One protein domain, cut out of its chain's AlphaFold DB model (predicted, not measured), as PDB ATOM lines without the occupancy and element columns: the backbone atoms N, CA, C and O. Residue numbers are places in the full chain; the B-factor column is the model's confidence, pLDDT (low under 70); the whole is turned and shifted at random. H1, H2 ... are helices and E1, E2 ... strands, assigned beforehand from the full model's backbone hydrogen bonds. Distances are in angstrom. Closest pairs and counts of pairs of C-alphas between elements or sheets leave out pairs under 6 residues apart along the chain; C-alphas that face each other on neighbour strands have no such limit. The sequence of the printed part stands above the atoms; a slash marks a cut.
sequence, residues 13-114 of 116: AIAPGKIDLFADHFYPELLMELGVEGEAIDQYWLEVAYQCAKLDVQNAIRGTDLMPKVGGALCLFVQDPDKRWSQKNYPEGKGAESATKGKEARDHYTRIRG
ATOM      1  N   ALA A  13     -10.302 -38.949  16.868       96.94
ATOM      2  CA  ALA A  13     -10.002 -37.836  15.978       96.94
ATOM      3  C   ALA A  13     -11.266 -37.028  15.669       96.94
ATOM      4  O   ALA A  13     -12.260 -37.579  15.194       96.94
ATOM      5  N   ILE A  14     -11.198 -35.717  15.894       96.44
ATOM      6  CA  ILE A  14     -12.259 -34.769  15.519       96.44
ATOM      7  C   ILE A  14     -11.893 -33.978  14.258       96.44
ATOM      8  O   ILE A  14     -12.768 -33.569  13.502       96.44
ATOM      9  N   ALA A  15     -10.595 -33.787  14.011       94.94
ATOM     10  CA  ALA A  15     -10.032 -33.235  12.782       94.94
ATOM     11  C   ALA A  15      -8.538 -33.608  12.690       94.94
ATOM     12  O   ALA A  15      -7.950 -34.005  13.700       94.94
ATOM     13  N   PRO A  16      -7.875 -33.439  11.532       94.56
ATOM     14  CA  PRO A  16      -6.422 -33.573  11.452       94.56
ATOM     15  C   PRO A  16      -5.711 -32.694  12.492       94.56
ATOM     16  O   PRO A  16      -5.985 -31.496  12.600       94.56
ATOM     17  N   GLY A  17      -4.826 -33.303  13.284       95.25
ATOM     18  CA  GLY A  17      -4.118 -32.661  14.390       95.25
ATOM     19  C   GLY A  17      -4.968 -32.325  15.622       95.25
ATOM     20  O   GLY A  17      -4.448 -31.684  16.527       95.25
ATOM     21  N   LYS A  18      -6.242 -32.731  15.690       97.44
ATOM     22  CA  LYS A  18      -7.133 -32.488  16.836       97.44
ATOM     23  C   LYS A  18      -7.765 -33.792  17.312       97.44
ATOM     24  O   LYS A  18      -8.564 -34.389  16.586       97.44
ATOM     25  N   ILE A  19      -7.416 -34.212  18.523       98.19
ATOM     26  CA  ILE A  19      -7.803 -35.510  19.082       98.19
ATOM     27  C   ILE A  19      -8.413 -35.303  20.473       98.19
ATOM     28  O   ILE A  19      -7.797 -34.654  21.319       98.19
ATOM     29  N   ASP A  20      -9.599 -35.858  20.699       98.31
ATOM     30  CA  ASP A  20     -10.181 -36.009  22.035       98.31
ATOM     31  C   ASP A  20      -9.568 -37.228  22.732       98.31
ATOM     32  O   ASP A  20      -9.424 -38.285  22.109       98.31
ATOM     33  N   LEU A  21      -9.239 -37.089  24.018       98.31
ATOM     34  CA  LEU A  21      -8.779 -38.171  24.892       98.31
ATOM     35  C   LEU A  21      -9.767 -38.333  26.047       98.31
ATOM     36  O   LEU A  21     -10.007 -37.374  26.779       98.31
ATOM     37  N   PHE A  22     -10.320 -39.527  26.240       98.06
ATOM     38  CA  PHE A  22     -11.288 -39.787  27.307       98.06
ATOM     39  C   PHE A  22     -10.574 -40.215  28.594       98.06
ATOM     40  O   PHE A  22     -10.064 -41.335  28.682       98.06
ATOM     41  N   ALA A  23     -10.525 -39.316  29.583       97.38
ATOM     42  CA  ALA A  23      -9.725 -39.473  30.802       97.38
ATOM     43  C   ALA A  23     -10.067 -40.742  31.590       97.38
ATOM     44  O   ALA A  23      -9.167 -41.478  31.987       97.38
ATOM     45  N   ASP A  24     -11.357 -41.054  31.720       97.00
ATOM     46  CA  ASP A  24     -11.835 -42.249  32.426       97.00
ATOM     47  C   ASP A  24     -11.484 -43.577  31.750       97.00
ATOM     48  O   ASP A  24     -11.701 -44.633  32.337       97.00
ATOM     49  N   HIS A  25     -10.926 -43.538  30.541       97.19
ATOM     50  CA  HIS A  25     -10.453 -44.727  29.848       97.19
ATOM     51  C   HIS A  25      -8.923 -44.780  29.816       97.19
ATOM     52  O   HIS A  25      -8.343 -45.770  30.257       97.19
ATOM     53  N   PHE A  26      -8.254 -43.711  29.367       97.12
ATOM     54  CA  PHE A  26      -6.800 -43.766  29.186       97.12
ATOM     55  C   PHE A  26      -6.025 -43.752  30.508       97.12
ATOM     56  O   PHE A  26      -4.990 -44.406  30.599       97.12
ATOM     57  N   TYR A  27      -6.489 -43.027  31.536       97.25
ATOM     58  CA  TYR A  27      -5.776 -43.005  32.815       97.25
ATOM     59  C   TYR A  27      -5.784 -44.377  33.493       97.25
ATOM     60  O   TYR A  27      -4.695 -44.853  33.808       97.25
ATOM     61  N   PRO A  28      -6.937 -45.053  33.688       96.94
ATOM     62  CA  PRO A  28      -6.943 -46.401  34.250       96.94
ATOM     63  C   PRO A  28      -6.082 -47.390  33.464       96.94
ATOM     64  O   PRO A  28      -5.316 -48.132  34.073       96.94
ATOM     65  N   GLU A  29      -6.179 -47.378  32.132       96.56
ATOM     66  CA  GLU A  29      -5.415 -48.279  31.266       96.56
ATOM     67  C   GLU A  29      -3.906 -48.066  31.429       96.56
ATOM     68  O   GLU A  29      -3.182 -48.994  31.787       96.56
ATOM     69  N   LEU A  30      -3.431 -46.831  31.251       96.94
ATOM     70  CA  LEU A  30      -2.000 -46.536  31.299       96.94
ATOM     71  C   LEU A  30      -1.427 -46.671  32.711       96.94
ATOM     72  O   LEU A  30      -0.307 -47.149  32.862       96.94
ATOM     73  N   LEU A  31      -2.162 -46.282  33.756       97.06
ATOM     74  CA  LEU A  31      -1.698 -46.447  35.138       97.06
ATOM     75  C   LEU A  31      -1.553 -47.931  35.499       97.06
ATOM     76  O   LEU A  31      -0.534 -48.312  36.076       97.06
ATOM     77  N   MET A  32      -2.499 -48.779  35.084       96.44
ATOM     78  CA  MET A  32      -2.412 -50.230  35.268       96.44
ATOM     79  C   MET A  32      -1.189 -50.817  34.547       96.44
ATOM     80  O   MET A  32      -0.429 -51.580  35.140       96.44
ATOM     81  N   GLU A  33      -0.932 -50.423  33.299       95.50
ATOM     82  CA  GLU A  33       0.254 -50.869  32.550       95.50
ATOM     83  C   GLU A  33       1.573 -50.371  33.155       95.50
ATOM     84  O   GLU A  33       2.599 -51.056  33.102       95.50
ATOM     85  N   LEU A  34       1.557 -49.183  33.761       94.69
ATOM     86  CA  LEU A  34       2.692 -48.640  34.500       94.69
ATOM     87  C   LEU A  34       2.912 -49.353  35.843       94.69
ATOM     88  O   LEU A  34       4.014 -49.230  36.393       94.69
ATOM     89  N   GLY A  35       1.929 -50.126  36.319       95.75
ATOM     90  CA  GLY A  35       1.928 -50.819  37.609       95.75
ATOM     91  C   GLY A  35       1.577 -49.906  38.787       95.75
ATOM     92  O   GLY A  35       2.121 -50.086  39.876       95.75
ATOM     93  N   VAL A  36       0.738 -48.891  38.562       95.44
ATOM     94  CA  VAL A  36       0.379 -47.848  39.533       95.44
ATOM     95  C   VAL A  36      -1.105 -47.943  39.859       95.44
ATOM     96  O   VAL A  36      -1.954 -47.759  38.991       95.44
ATOM     97  N   GLU A  37      -1.429 -48.180  41.128       94.06
ATOM     98  CA  GLU A  37      -2.807 -48.381  41.580       94.06
ATOM     99  C   GLU A  37      -3.075 -47.706  42.930       94.06
ATOM    100  O   GLU A  37      -2.163 -47.466  43.726       94.06
ATOM    101  N   GLY A  38      -4.354 -47.433  43.202       90.75
ATOM    102  CA  GLY A  38      -4.826 -46.971  44.507       90.75
ATOM    103  C   GLY A  38      -4.095 -45.723  45.007       90.75
ATOM    104  O   GLY A  38      -4.019 -44.711  44.313       90.75
ATOM    105  N   GLU A  39      -3.561 -45.804  46.224       90.94
ATOM    106  CA  GLU A  39      -2.869 -44.698  46.899       90.94
ATOM    107  C   GLU A  39      -1.520 -44.326  46.263       90.94
ATOM    108  O   GLU A  39      -0.973 -43.271  46.574       90.94
ATOM    109  N   ALA A  40      -0.980 -45.156  45.362       90.88
ATOM    110  CA  ALA A  40       0.239 -44.828  44.626       90.88
ATOM    111  C   ALA A  40      -0.001 -43.802  43.505       90.88
ATOM    112  O   ALA A  40       0.966 -43.286  42.947       90.88
ATOM    113  N   ILE A  41      -1.260 -43.515  43.154       94.44
ATOM    114  CA  ILE A  41      -1.598 -42.530  42.125       94.44
ATOM    115  C   ILE A  41      -1.379 -41.121  42.689       94.44
ATOM    116  O   ILE A  41      -2.089 -40.666  43.586       94.44
ATOM    117  N   ASP A  42      -0.418 -40.414  42.110       93.75
ATOM    118  CA  ASP A  42      -0.064 -39.034  42.424       93.75
ATOM    119  C   ASP A  42       0.012 -38.187  41.133       93.75
ATOM    120  O   ASP A  42      -0.158 -38.692  40.020       93.75
ATOM    121  N   GLN A  43       0.245 -36.878  41.258       93.00
ATOM    122  CA  GLN A  43       0.386 -35.973  40.112       93.00
ATOM    123  C   GLN A  43       1.490 -36.418  39.159       93.00
ATOM    124  O   GLN A  43       1.330 -36.287  37.946       93.00
ATOM    125  N   TYR A  44       2.585 -36.966  39.690       92.75
ATOM    126  CA  TYR A  44       3.668 -37.492  38.874       92.75
ATOM    127  C   TYR A  44       3.170 -38.596  37.940       92.75
ATOM    128  O   TYR A  44       3.383 -38.515  36.729       92.75
ATOM    129  N   TRP A  45       2.460 -39.593  38.463       94.50
ATOM    130  CA  TRP A  45       1.958 -40.691  37.643       94.50
ATOM    131  C   TRP A  45       0.855 -40.264  36.680       94.50
ATOM    132  O   TRP A  45       0.803 -40.777  35.561       94.50
ATOM    133  N   LEU A  46       0.029 -39.281  37.049       94.94
ATOM    134  CA  LEU A  46      -0.917 -38.675  36.111       94.94
ATOM    135  C   LEU A  46      -0.201 -37.942  34.966       94.94
ATOM    136  O   LEU A  46      -0.618 -38.038  33.811       94.94
ATOM    137  N   GLU A  47       0.896 -37.244  35.243       94.19
ATOM    138  CA  GLU A  47       1.714 -36.621  34.199       94.19
ATOM    139  C   GLU A  47       2.384 -37.664  33.301       94.19
ATOM    140  O   GLU A  47       2.328 -37.561  32.075       94.19
ATOM    141  N   VAL A  48       2.966 -38.716  33.887       94.56
ATOM    142  CA  VAL A  48       3.568 -39.821  33.128       94.56
ATOM    143  C   VAL A  48       2.533 -40.480  32.216       94.56
ATOM    144  O   VAL A  48       2.796 -40.636  31.021       94.56
ATOM    145  N   ALA A  49       1.352 -40.821  32.740       95.56
ATOM    146  CA  ALA A  49       0.276 -41.425  31.963       95.56
ATOM    147  C   ALA A  49      -0.192 -40.499  30.828       95.56
ATOM    148  O   ALA A  49      -0.305 -40.936  29.684       95.56
ATOM    149  N   TYR A  50      -0.372 -39.201  31.089       95.62
ATOM    150  CA  TYR A  50      -0.748 -38.238  30.049       95.62
ATOM    151  C   TYR A  50       0.305 -38.130  28.932       95.62
ATOM    152  O   TYR A  50      -0.030 -38.117  27.745       95.62
ATOM    153  N   GLN A  51       1.592 -38.092  29.281       94.31
ATOM    154  CA  GLN A  51       2.662 -38.074  28.282       94.31
ATOM    155  C   GLN A  51       2.734 -39.389  27.490       94.31
ATOM    156  O   GLN A  51       2.984 -39.347  26.284       94.31
ATOM    157  N   CYS A  52       2.466 -40.536  28.123       95.25
ATOM    158  CA  CYS A  52       2.339 -41.819  27.426       95.25
ATOM    159  C   CYS A  52       1.169 -41.794  26.430       95.25
ATOM    160  O   CYS A  52       1.366 -42.112  25.259       95.25
ATOM    161  N   ALA A  53      -0.003 -41.297  26.841       96.50
ATOM    162  CA  ALA A  53      -1.163 -41.139  25.962       96.50
ATOM    163  C   ALA A  53      -0.845 -40.251  24.747       96.50
ATOM    164  O   ALA A  53      -1.178 -40.565  23.602       96.50
ATOM    165  N   LYS A  54      -0.137 -39.140  24.976       95.50
ATOM    166  CA  LYS A  54       0.330 -38.253  23.906       95.50
ATOM    167  C   LYS A  54       1.248 -38.975  22.917       95.50
ATOM    168  O   LYS A  54       1.112 -38.754  21.713       95.50
ATOM    169  N   LEU A  55       2.176 -39.803  23.397       94.56
ATOM    170  CA  LEU A  55       3.080 -40.581  22.544       94.56
ATOM    171  C   LEU A  55       2.328 -41.660  21.753       94.56
ATOM    172  O   LEU A  55       2.566 -41.784  20.551       94.56
ATOM    173  N   ASP A  56       1.367 -42.352  22.371       95.81
ATOM    174  CA  ASP A  56       0.494 -43.313  21.683       95.81
ATOM    175  C   ASP A  56      -0.254 -42.648  20.524       95.81
ATOM    176  O   ASP A  56      -0.217 -43.135  19.392       95.81
ATOM    177  N   VAL A  57      -0.843 -41.468  20.753       96.62
ATOM    178  CA  VAL A  57      -1.508 -40.700  19.692       96.62
ATOM    179  C   VAL A  57      -0.524 -40.281  18.600       96.62
ATOM    180  O   VAL A  57      -0.824 -40.450  17.417       96.62
ATOM    181  N   GLN A  58       0.652 -39.754  18.958       94.19
ATOM    182  CA  GLN A  58       1.667 -39.339  17.983       94.19
ATOM    183  C   GLN A  58       2.101 -40.499  17.084       94.19
ATOM    184  O   GLN A  58       2.176 -40.337  15.864       94.19
ATOM    185  N   ASN A  59       2.335 -41.674  17.666       93.62
ATOM    186  CA  ASN A  59       2.706 -42.879  16.933       93.62
ATOM    187  C   ASN A  59       1.563 -43.399  16.054       93.62
ATOM    188  O   ASN A  59       1.800 -43.784  14.905       93.62
ATOM    189  N   ALA A  60       0.326 -43.357  16.555       94.94
ATOM    190  CA  ALA A  60      -0.865 -43.811  15.847       94.94
ATOM    191  C   ALA A  60      -1.180 -42.991  14.588       94.94
ATOM    192  O   ALA A  60      -1.629 -43.555  13.587       94.94
ATOM    193  N   ILE A  61      -0.956 -41.671  14.625       95.06
ATOM    194  CA  ILE A  61      -1.275 -40.770  13.504       95.06
ATOM    195  C   ILE A  61      -0.092 -40.518  12.565       95.06
ATOM    196  O   ILE A  61      -0.290 -39.948  11.490       95.06
ATOM    197  N   ARG A  62       1.129 -40.937  12.924       92.88
ATOM    198  CA  ARG A  62       2.348 -40.715  12.131       92.88
ATOM    199  C   ARG A  62       2.210 -41.265  10.706       92.88
ATOM    200  O   ARG A  62       2.019 -42.462  10.501       92.88
ATOM    201  N   GLY A  63       2.364 -40.387   9.712       91.62
ATOM    202  CA  GLY A  63       2.275 -40.747   8.287       91.62
ATOM    203  C   GLY A  63       0.850 -41.011   7.781       91.62
ATOM    204  O   GLY A  63       0.672 -41.680   6.761       91.62
ATOM    205  N   THR A  64      -0.156 -40.515   8.503       94.56
ATOM    206  CA  THR A  64      -1.581 -40.627   8.163       94.56
ATOM    207  C   THR A  64      -2.171 -39.248   7.869       94.56
ATOM    208  O   THR A  64      -1.581 -38.225   8.227       94.56
ATOM    209  N   ASP A  65      -3.376 -39.210   7.303       94.06
ATOM    210  CA  ASP A  65      -4.099 -37.958   7.026       94.06
ATOM    211  C   ASP A  65      -4.575 -37.229   8.301       94.06
ATOM    212  O   ASP A  65      -5.071 -36.105   8.231       94.06
ATOM    213  N   LEU A  66      -4.410 -37.845   9.479       95.12
ATOM    214  CA  LEU A  66      -4.685 -37.222  10.776       95.12
ATOM    215  C   LEU A  66      -3.508 -36.404  11.322       95.12
ATOM    216  O   LEU A  66      -3.672 -35.731  12.342       95.12
ATOM    217  N   MET A  67      -2.340 -36.438  10.672       94.25
ATOM    218  CA  MET A  67      -1.212 -35.581  11.042       94.25
ATOM    219  C   MET A  67      -1.620 -34.099  11.025       94.25
ATOM    220  O   MET A  67      -2.376 -33.674  10.145       94.25
ATOM    221  N   PRO A  68      -1.094 -33.273  11.949       93.44
ATOM    222  CA  PRO A  68      -1.190 -31.829  11.813       93.44
ATOM    223  C   PRO A  68      -0.656 -31.382  10.448       93.44
ATOM    224  O   PRO A  68       0.340 -31.913   9.949       93.44
ATOM    225  N   LYS A  69      -1.305 -30.379   9.847       89.88
ATOM    226  CA  LYS A  69      -0.786 -29.727   8.635       89.88
ATOM    227  C   LYS A  69       0.615 -29.169   8.906       89.88
ATOM    228  O   LYS A  69       0.952 -28.881  10.051       89.88
ATOM    229  N   VAL A  70       1.414 -28.973   7.860       87.25
ATOM    230  CA  VAL A  70       2.741 -28.342   7.982       87.25
ATOM    231  C   VAL A  70       2.608 -26.996   8.708       87.25
ATOM    232  O   VAL A  70       1.778 -26.170   8.334       87.25
ATOM    233  N   GLY A  71       3.391 -26.805   9.775       86.94
ATOM    234  CA  GLY A  71       3.314 -25.629  10.654       86.94
ATOM    235  C   GLY A  71       2.170 -25.648  11.681       86.94
ATOM    236  O   GLY A  71       2.066 -24.732  12.491       86.94
ATOM    237  N   GLY A  72       1.321 -26.676  11.672       88.00
ATOM    238  CA  GLY A  72       0.256 -26.896  12.648       88.00
ATOM    239  C   GLY A  72       0.726 -27.672  13.882       88.00
ATOM    240  O   GLY A  72       1.695 -28.426  13.835       88.00
ATOM    241  N   ALA A  73       0.002 -27.507  14.990       90.62
ATOM    242  CA  ALA A  73       0.245 -28.224  16.239       90.62
ATOM    243  C   ALA A  73      -0.680 -29.441  16.388       90.62
ATOM    244  O   ALA A  73      -1.800 -29.448  15.874       90.62
ATOM    245  N   LEU A  74      -0.221 -30.452  17.132       94.56
ATOM    246  CA  LEU A  74      -1.091 -31.502  17.661       94.56
ATOM    247  C   LEU A  74      -1.801 -30.971  18.910       94.56
ATOM    248  O   LEU A  74      -1.158 -30.694  19.921       94.56
ATOM    249  N   CYS A  75      -3.121 -30.844  18.832       96.31
ATOM    250  CA  CYS A  75      -3.991 -30.443  19.927       96.31
ATOM    251  C   CYS A  75      -4.676 -31.677  20.519       96.31
ATOM    252  O   CYS A  75      -5.428 -32.367  19.826       96.31
ATOM    253  N   LEU A  76      -4.420 -31.928  21.801       97.00
ATOM    254  CA  LEU A  76      -5.047 -32.991  22.578       97.00
ATOM    255  C   LEU A  76      -6.049 -32.359  23.544       97.00
ATOM    256  O   LEU A  76      -5.682 -31.466  24.308       97.00
ATOM    257  N   PHE A  77      -7.298 -32.804  23.489       97.12
ATOM    258  CA  PHE A  77      -8.377 -32.309  24.336       97.12
ATOM    259  C   PHE A  77      -8.762 -33.406  25.323       97.12
ATOM    260  O   PHE A  77      -9.380 -34.401  24.950       97.12
ATOM    261  N   VAL A  78      -8.351 -33.248  26.580       97.25
ATOM    262  CA  VAL A  78      -8.693 -34.202  27.638       97.25
ATOM    263  C   VAL A  78     -10.140 -33.968  28.066       97.25
ATOM    264  O   VAL A  78     -10.485 -32.894  28.557       97.25
ATOM    265  N   GLN A  79     -10.974 -34.982  27.864       97.88
ATOM    266  CA  GLN A  79     -12.367 -35.022  28.280       97.88
ATOM    267  C   GLN A  79     -12.437 -35.662  29.673       97.88
ATOM    268  O   GLN A  79     -12.255 -36.872  29.812       97.88
ATOM    269  N   ASP A  80     -12.667 -34.831  30.691       96.50
ATOM    270  CA  ASP A  80     -12.786 -35.209  32.109       96.50
ATOM    271  C   ASP A  80     -13.929 -34.396  32.759       96.50
ATOM    272  O   ASP A  80     -13.674 -33.391  33.434       96.50
ATOM    273  N   PRO A  81     -15.205 -34.734  32.477       94.50
ATOM    274  CA  PRO A  81     -16.358 -33.916  32.871       94.50
ATOM    275  C   PRO A  81     -16.487 -33.767  34.391       94.50
ATOM    276  O   PRO A  81     -16.789 -32.674  34.878       94.50
ATOM    277  N   ASP A  82     -16.174 -34.829  35.133       93.94
ATOM    278  CA  ASP A  82     -16.232 -34.854  36.596       93.94
ATOM    279  C   ASP A  82     -14.942 -34.333  37.247       93.94
ATOM    280  O   ASP A  82     -14.847 -34.233  38.472       93.94
ATOM    281  N   LYS A  83     -13.943 -33.956  36.432       92.06
ATOM    282  CA  LYS A  83     -12.614 -33.503  36.867       92.06
ATOM    283  C   LYS A  83     -11.924 -34.515  37.778       92.06
ATOM    284  O   LYS A  83     -11.116 -34.119  38.624       92.06
ATOM    285  N   ARG A  84     -12.252 -35.802  37.632       93.69
ATOM    286  CA  ARG A  84     -11.753 -36.882  38.483       93.69
ATOM    287  C   ARG A  84     -10.236 -36.953  38.410       93.69
ATOM    288  O   ARG A  84      -9.597 -37.077  39.446       93.69
ATOM    289  N   TRP A  85      -9.684 -36.794  37.212       94.06
ATOM    290  CA  TRP A  85      -8.260 -36.929  36.906       94.06
ATOM    291  C   TRP A  85      -7.526 -35.587  36.874       94.06
ATOM    292  O   TRP A  85      -6.384 -35.490  36.422       94.06
ATOM    293  N   SER A  86      -8.163 -34.525  37.371       91.62
ATOM    294  CA  SER A  86      -7.513 -33.230  37.517       91.62
ATOM    295  C   SER A  86      -6.349 -33.349  38.500       91.62
ATOM    296  O   SER A  86      -6.559 -33.615  39.679       91.62
ATOM    297  N   GLN A  87      -5.124 -33.102  38.030       84.62
ATOM    298  CA  GLN A  87      -3.892 -33.252  38.818       84.62
ATOM    299  C   GLN A  87      -3.943 -32.557  40.186       84.62
ATOM    300  O   GLN A  87      -3.475 -33.104  41.175       84.62
ATOM    301  N   LYS A  88      -4.598 -31.394  40.282       86.75
ATOM    302  CA  LYS A  88      -4.781 -30.658  41.546       86.75
ATOM    303  C   LYS A  88      -5.486 -31.456  42.659       86.75
ATOM    304  O   LYS A  88      -5.451 -31.032  43.806       86.75
ATOM    305  N   ASN A  89      -6.170 -32.553  42.322       88.31
ATOM    306  CA  ASN A  89      -6.845 -33.431  43.278       88.31
ATOM    307  C   ASN A  89      -5.910 -34.511  43.857       88.31
ATOM    308  O   ASN A  89      -6.338 -35.277  44.714       88.31
ATOM    309  N   TYR A  90      -4.660 -34.583  43.390       88.88
ATOM    310  CA  TYR A  90      -3.684 -35.615  43.736       88.88
ATOM    311  C   TYR A  90      -2.446 -34.992  44.398       88.88
ATOM    312  O   TYR A  90      -2.140 -33.822  44.146       88.88
ATOM    313  N   PRO A  91      -1.718 -35.739  45.247       87.56
ATOM    314  CA  PRO A  91      -0.463 -35.267  45.836       87.56
ATOM    315  C   PRO A  91       0.603 -35.043  44.753       87.56
ATOM    316  O   PRO A  91       0.591 -35.726  43.740       87.56
ATOM    317  N   GLU A  92       1.547 -34.117  44.950       80.88
ATOM    318  CA  GLU A  92       2.519 -33.711  43.907       80.88
ATOM    319  C   GLU A  92       3.459 -34.835  43.426       80.88
ATOM    320  O   GLU A  92       4.005 -34.757  42.327       80.88
ATOM    321  N   GLY A  93       3.622 -35.913  44.196       79.38
ATOM    322  CA  GLY A  93       4.499 -37.025  43.830       79.38
ATOM    323  C   GLY A  93       5.976 -36.635  43.708       79.38
ATOM    324  O   GLY A  93       6.382 -35.495  43.946       79.38
ATOM    325  N   LYS A  94       6.835 -37.592  43.351       76.94
ATOM    326  CA  LYS A  94       8.252 -37.298  43.073       76.94
ATOM    327  C   LYS A  94       8.425 -36.906  41.617       76.94
ATOM    328  O   LYS A  94       8.116 -37.693  40.743       76.94
ATOM    329  N   GLY A  95       9.021 -35.746  41.349       75.62
ATOM    330  CA  GLY A  95       9.484 -35.424  39.998       75.62
ATOM    331  C   GLY A  95       8.370 -35.119  38.993       75.62
ATOM    332  O   GLY A  95       8.610 -35.256  37.794       75.62
ATOM    333  N   ALA A  96       7.188 -34.669  39.437       74.12
ATOM    334  CA  ALA A  96       6.118 -34.216  38.538       74.12
ATOM    335  C   ALA A  96       6.633 -33.219  37.483       74.12
ATOM    336  O   ALA A  96       6.364 -33.392  36.301       74.12
ATOM    337  N   GLU A  97       7.507 -32.277  37.861       75.44
ATOM    338  CA  GLU A  97       8.145 -31.355  36.909       75.44
ATOM    339  C   GLU A  97       8.964 -32.078  35.812       75.44
ATOM    340  O   GLU A  97       8.939 -31.695  34.635       75.44
ATOM    341  N   SER A  98       9.687 -33.143  36.169       69.50
ATOM    342  CA  SER A  98      10.446 -33.970  35.221       69.50
ATOM    343  C   SER A  98       9.522 -34.752  34.285       69.50
ATOM    344  O   SER A  98       9.817 -34.864  33.086       69.50
ATOM    345  N   ALA A  99       8.400 -35.262  34.804       75.31
ATOM    346  CA  ALA A  99       7.371 -35.937  34.019       75.31
ATOM    347  C   ALA A  99       6.690 -34.975  33.038       75.31
ATOM    348  O   ALA A  99       6.582 -35.303  31.856       75.31
ATOM    349  N   THR A 100       6.364 -33.749  33.460       76.19
ATOM    350  CA  THR A 100       5.793 -32.701  32.595       76.19
ATOM    351  C   THR A 100       6.708 -32.377  31.406       76.19
ATOM    352  O   THR A 100       6.238 -32.175  30.283       76.19
ATOM    353  N   LYS A 101       8.037 -32.378  31.604       78.44
ATOM    354  CA  LYS A 101       9.033 -32.188  30.525       78.44
ATOM    355  C   LYS A 101       9.195 -33.423  29.619       78.44
ATOM    356  O   LYS A 101       9.903 -33.374  28.610       78.44
ATOM    357  N   GLY A 102       8.546 -34.535  29.961       74.25
ATOM    358  CA  GLY A 102       8.468 -35.757  29.169       74.25
ATOM    359  C   GLY A 102       9.757 -36.577  29.118       74.25
ATOM    360  O   GLY A 102       9.858 -37.471  28.281       74.25
ATOM    361  N   LYS A 103      10.779 -36.273  29.933       78.12
ATOM    362  CA  LYS A 103      12.024 -37.063  29.949       78.12
ATOM    363  C   LYS A 103      11.760 -38.438  30.561       78.12
ATOM    364  O   LYS A 103      11.880 -39.434  29.865       78.12
ATOM    365  N   GLU A 104      11.304 -38.470  31.809       83.06
ATOM    366  CA  GLU A 104      10.998 -39.728  32.504       83.06
ATOM    367  C   GLU A 104       9.805 -40.459  31.885       83.06
ATOM    368  O   GLU A 104       9.789 -41.683  31.802       83.06
ATOM    369  N   ALA A 105       8.825 -39.715  31.366       83.38
ATOM    370  CA  ALA A 105       7.686 -40.324  30.697       83.38
ATOM    371  C   ALA A 105       8.084 -41.138  29.456       83.38
ATOM    372  O   ALA A 105       7.441 -42.140  29.168       83.38
ATOM    373  N   ARG A 106       9.149 -40.760  28.732       87.31
ATOM    374  CA  ARG A 106       9.647 -41.554  27.595       87.31
ATOM    375  C   ARG A 106      10.280 -42.867  28.037       87.31
ATOM    376  O   ARG A 106      10.120 -43.866  27.338       87.31
ATOM    377  N   ASP A 107      10.964 -42.875  29.178       90.38
ATOM    378  CA  ASP A 107      11.555 -44.093  29.737       90.38
ATOM    379  C   ASP A 107      10.443 -45.065  30.155       90.38
ATOM    380  O   ASP A 107      10.456 -46.241  29.782       90.38
ATOM    381  N   HIS A 108       9.410 -44.551  30.831       92.25
ATOM    382  CA  HIS A 108       8.209 -45.320  31.170       92.25
ATOM    383  C   HIS A 108       7.450 -45.807  29.936       92.25
ATOM    384  O   HIS A 108       7.082 -46.976  29.871       92.25
ATOM    385  N   TYR A 109       7.278 -44.953  28.930       92.00
ATOM    386  CA  TYR A 109       6.643 -45.322  27.668       92.00
ATOM    387  C   TYR A 109       7.406 -46.443  26.951       92.00
ATOM    388  O   TYR A 109       6.819 -47.429  26.511       92.00
ATOM    389  N   THR A 110       8.737 -46.336  26.891       91.56
ATOM    390  CA  THR A 110       9.606 -47.370  26.313       91.56
ATOM    391  C   THR A 110       9.464 -48.690  27.067       91.56
ATOM    392  O   THR A 110       9.419 -49.742  26.436       91.56
ATOM    393  N   ARG A 111       9.323 -48.652  28.397       90.56
ATOM    394  CA  ARG A 111       9.074 -49.849  29.212       90.56
ATOM    395  C   ARG A 111       7.752 -50.539  28.855       90.56
ATOM    396  O   ARG A 111       7.747 -51.760  28.751       90.56
ATOM    397  N   ILE A 112       6.661 -49.792  28.663       91.88
ATOM    398  CA  ILE A 112       5.321 -50.377  28.439       91.88
ATOM    399  C   ILE A 112       4.990 -50.649  26.959       91.88
ATOM    400  O   ILE A 112       4.123 -51.473  26.675       91.88
ATOM    401  N   ARG A 113       5.666 -49.994  26.002       91.31
ATOM    402  CA  ARG A 113       5.443 -50.170  24.546       91.31
ATOM    403  C   ARG A 113       6.632 -50.735  23.767       91.31
ATOM    404  O   ARG A 113       6.456 -51.146  22.625       91.31
ATOM    405  N   GLY A 114       7.834 -50.752  24.339       84.06
ATOM    406  CA  GLY A 114       9.050 -51.238  23.678       84.06
ATOM    407  C   GLY A 114       9.783 -50.220  22.790       84.06
ATOM    408  O   GLY A 114      10.764 -50.595  22.152       84.06
TER     409      GLY A 114
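AT A GLANCE: This is residues 13 to 114 of the 116 residues of an uncharacterized protein of Sedimenticola selenatireducens (UniProt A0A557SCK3). A small sheet of three short strands, E1, E2 and E3, stands beside a long middle helix, H2, while H4 packs across the side of H2 away from the sheet. H1 crosses H2 next to the sheet and the short H3 packs on the first part of H2, leaving two long links to loop round the outside. The printed part has 102 residues, with four named helices and three named strands in the order E1, E2, H1, H2, E3, H3, H4; the class is mixed, helices and strands. The sheet's order is E1, E2, E3, and it is mixed. The whole is compact, with a radius of gyration of the C-alphas of 13.9 A and spans of 41 by 31 by 22 A.

IN THESE COORDINATES: E1, residues 13 to 15, begins at C-alpha 13, (-10.002, -37.836, 15.978), and is 5.6 A long. E2 is residues 18 to 22, 13.4 A, and E3 is residues 75 to 79, 12.7 A. H2, residues 43 to 61, runs 27.1 A from C-alpha 43 at (0.386, -35.973, 40.112). H1 is residues 23 to 34, 15.9 A, and H3 is residues 96 to 100, 6.1 A. H4, residues 103 to 113, is 15.6 A long and ends at C-alpha 113, (5.443, -50.170, 24.546).

HOW THE PARTS SIT: The hairpin E1 and E2 is antiparallel at 152 degrees, with N 18 and O 15 within hydrogen-bond range at 2.9 A. E2, the inner strand, is parallel to E3 at 25 degrees, with N 21 and O 77 at 2.8 A and N 79 and O 21 at 2.8 A. E2, H1, H2 and E3 form a strand-helix-strand unit, two parallel neighbour strands joined through helices, with a right-handed crossover. H2 only grazes the sheet, with residues 50 to 61, and H1 only grazes it, with residues 23 to 27. H2 is the hub, touching three helices. Its residues 45 to 53 touch H1 about perpendicular, at 80 degrees; the closest C-alphas, of Leu 30 and Ala 49, are 5.6 A apart. Its residues 47 to 55 touch H4 at a steep tilt of 61 degrees, the same way, the C-alphas of Val 48 and Ala 105 being closest at 4.8 A. Its residues 43 to 51 touch H3, closest at the C-alphas of Tyr 44 and Ala 96, 4.1 A. H1 and H4 only just touch, with 3 pairs of C-alphas within 8 A, the closest being Glu 33 and Ile 112 at 6.5 A. H3 and H4 are not on the sheet. In H2 and H3 every O i to N i+4 pair is within hydrogen-bond range; in H1 it is 7 of 8 and in H4 6 of 7.

THE WHOLE: The C-alphas farthest apart, of Glu 39 and Val 70, are 42.6 A apart. The printed part has no cut. The links H2 to E3, residues 62 to 74, and E3 to H3, residues 80 to 95, are long. Mean pLDDT of the printed part is 91.6; H3 has a mean of 74, and residue 98 is under 70.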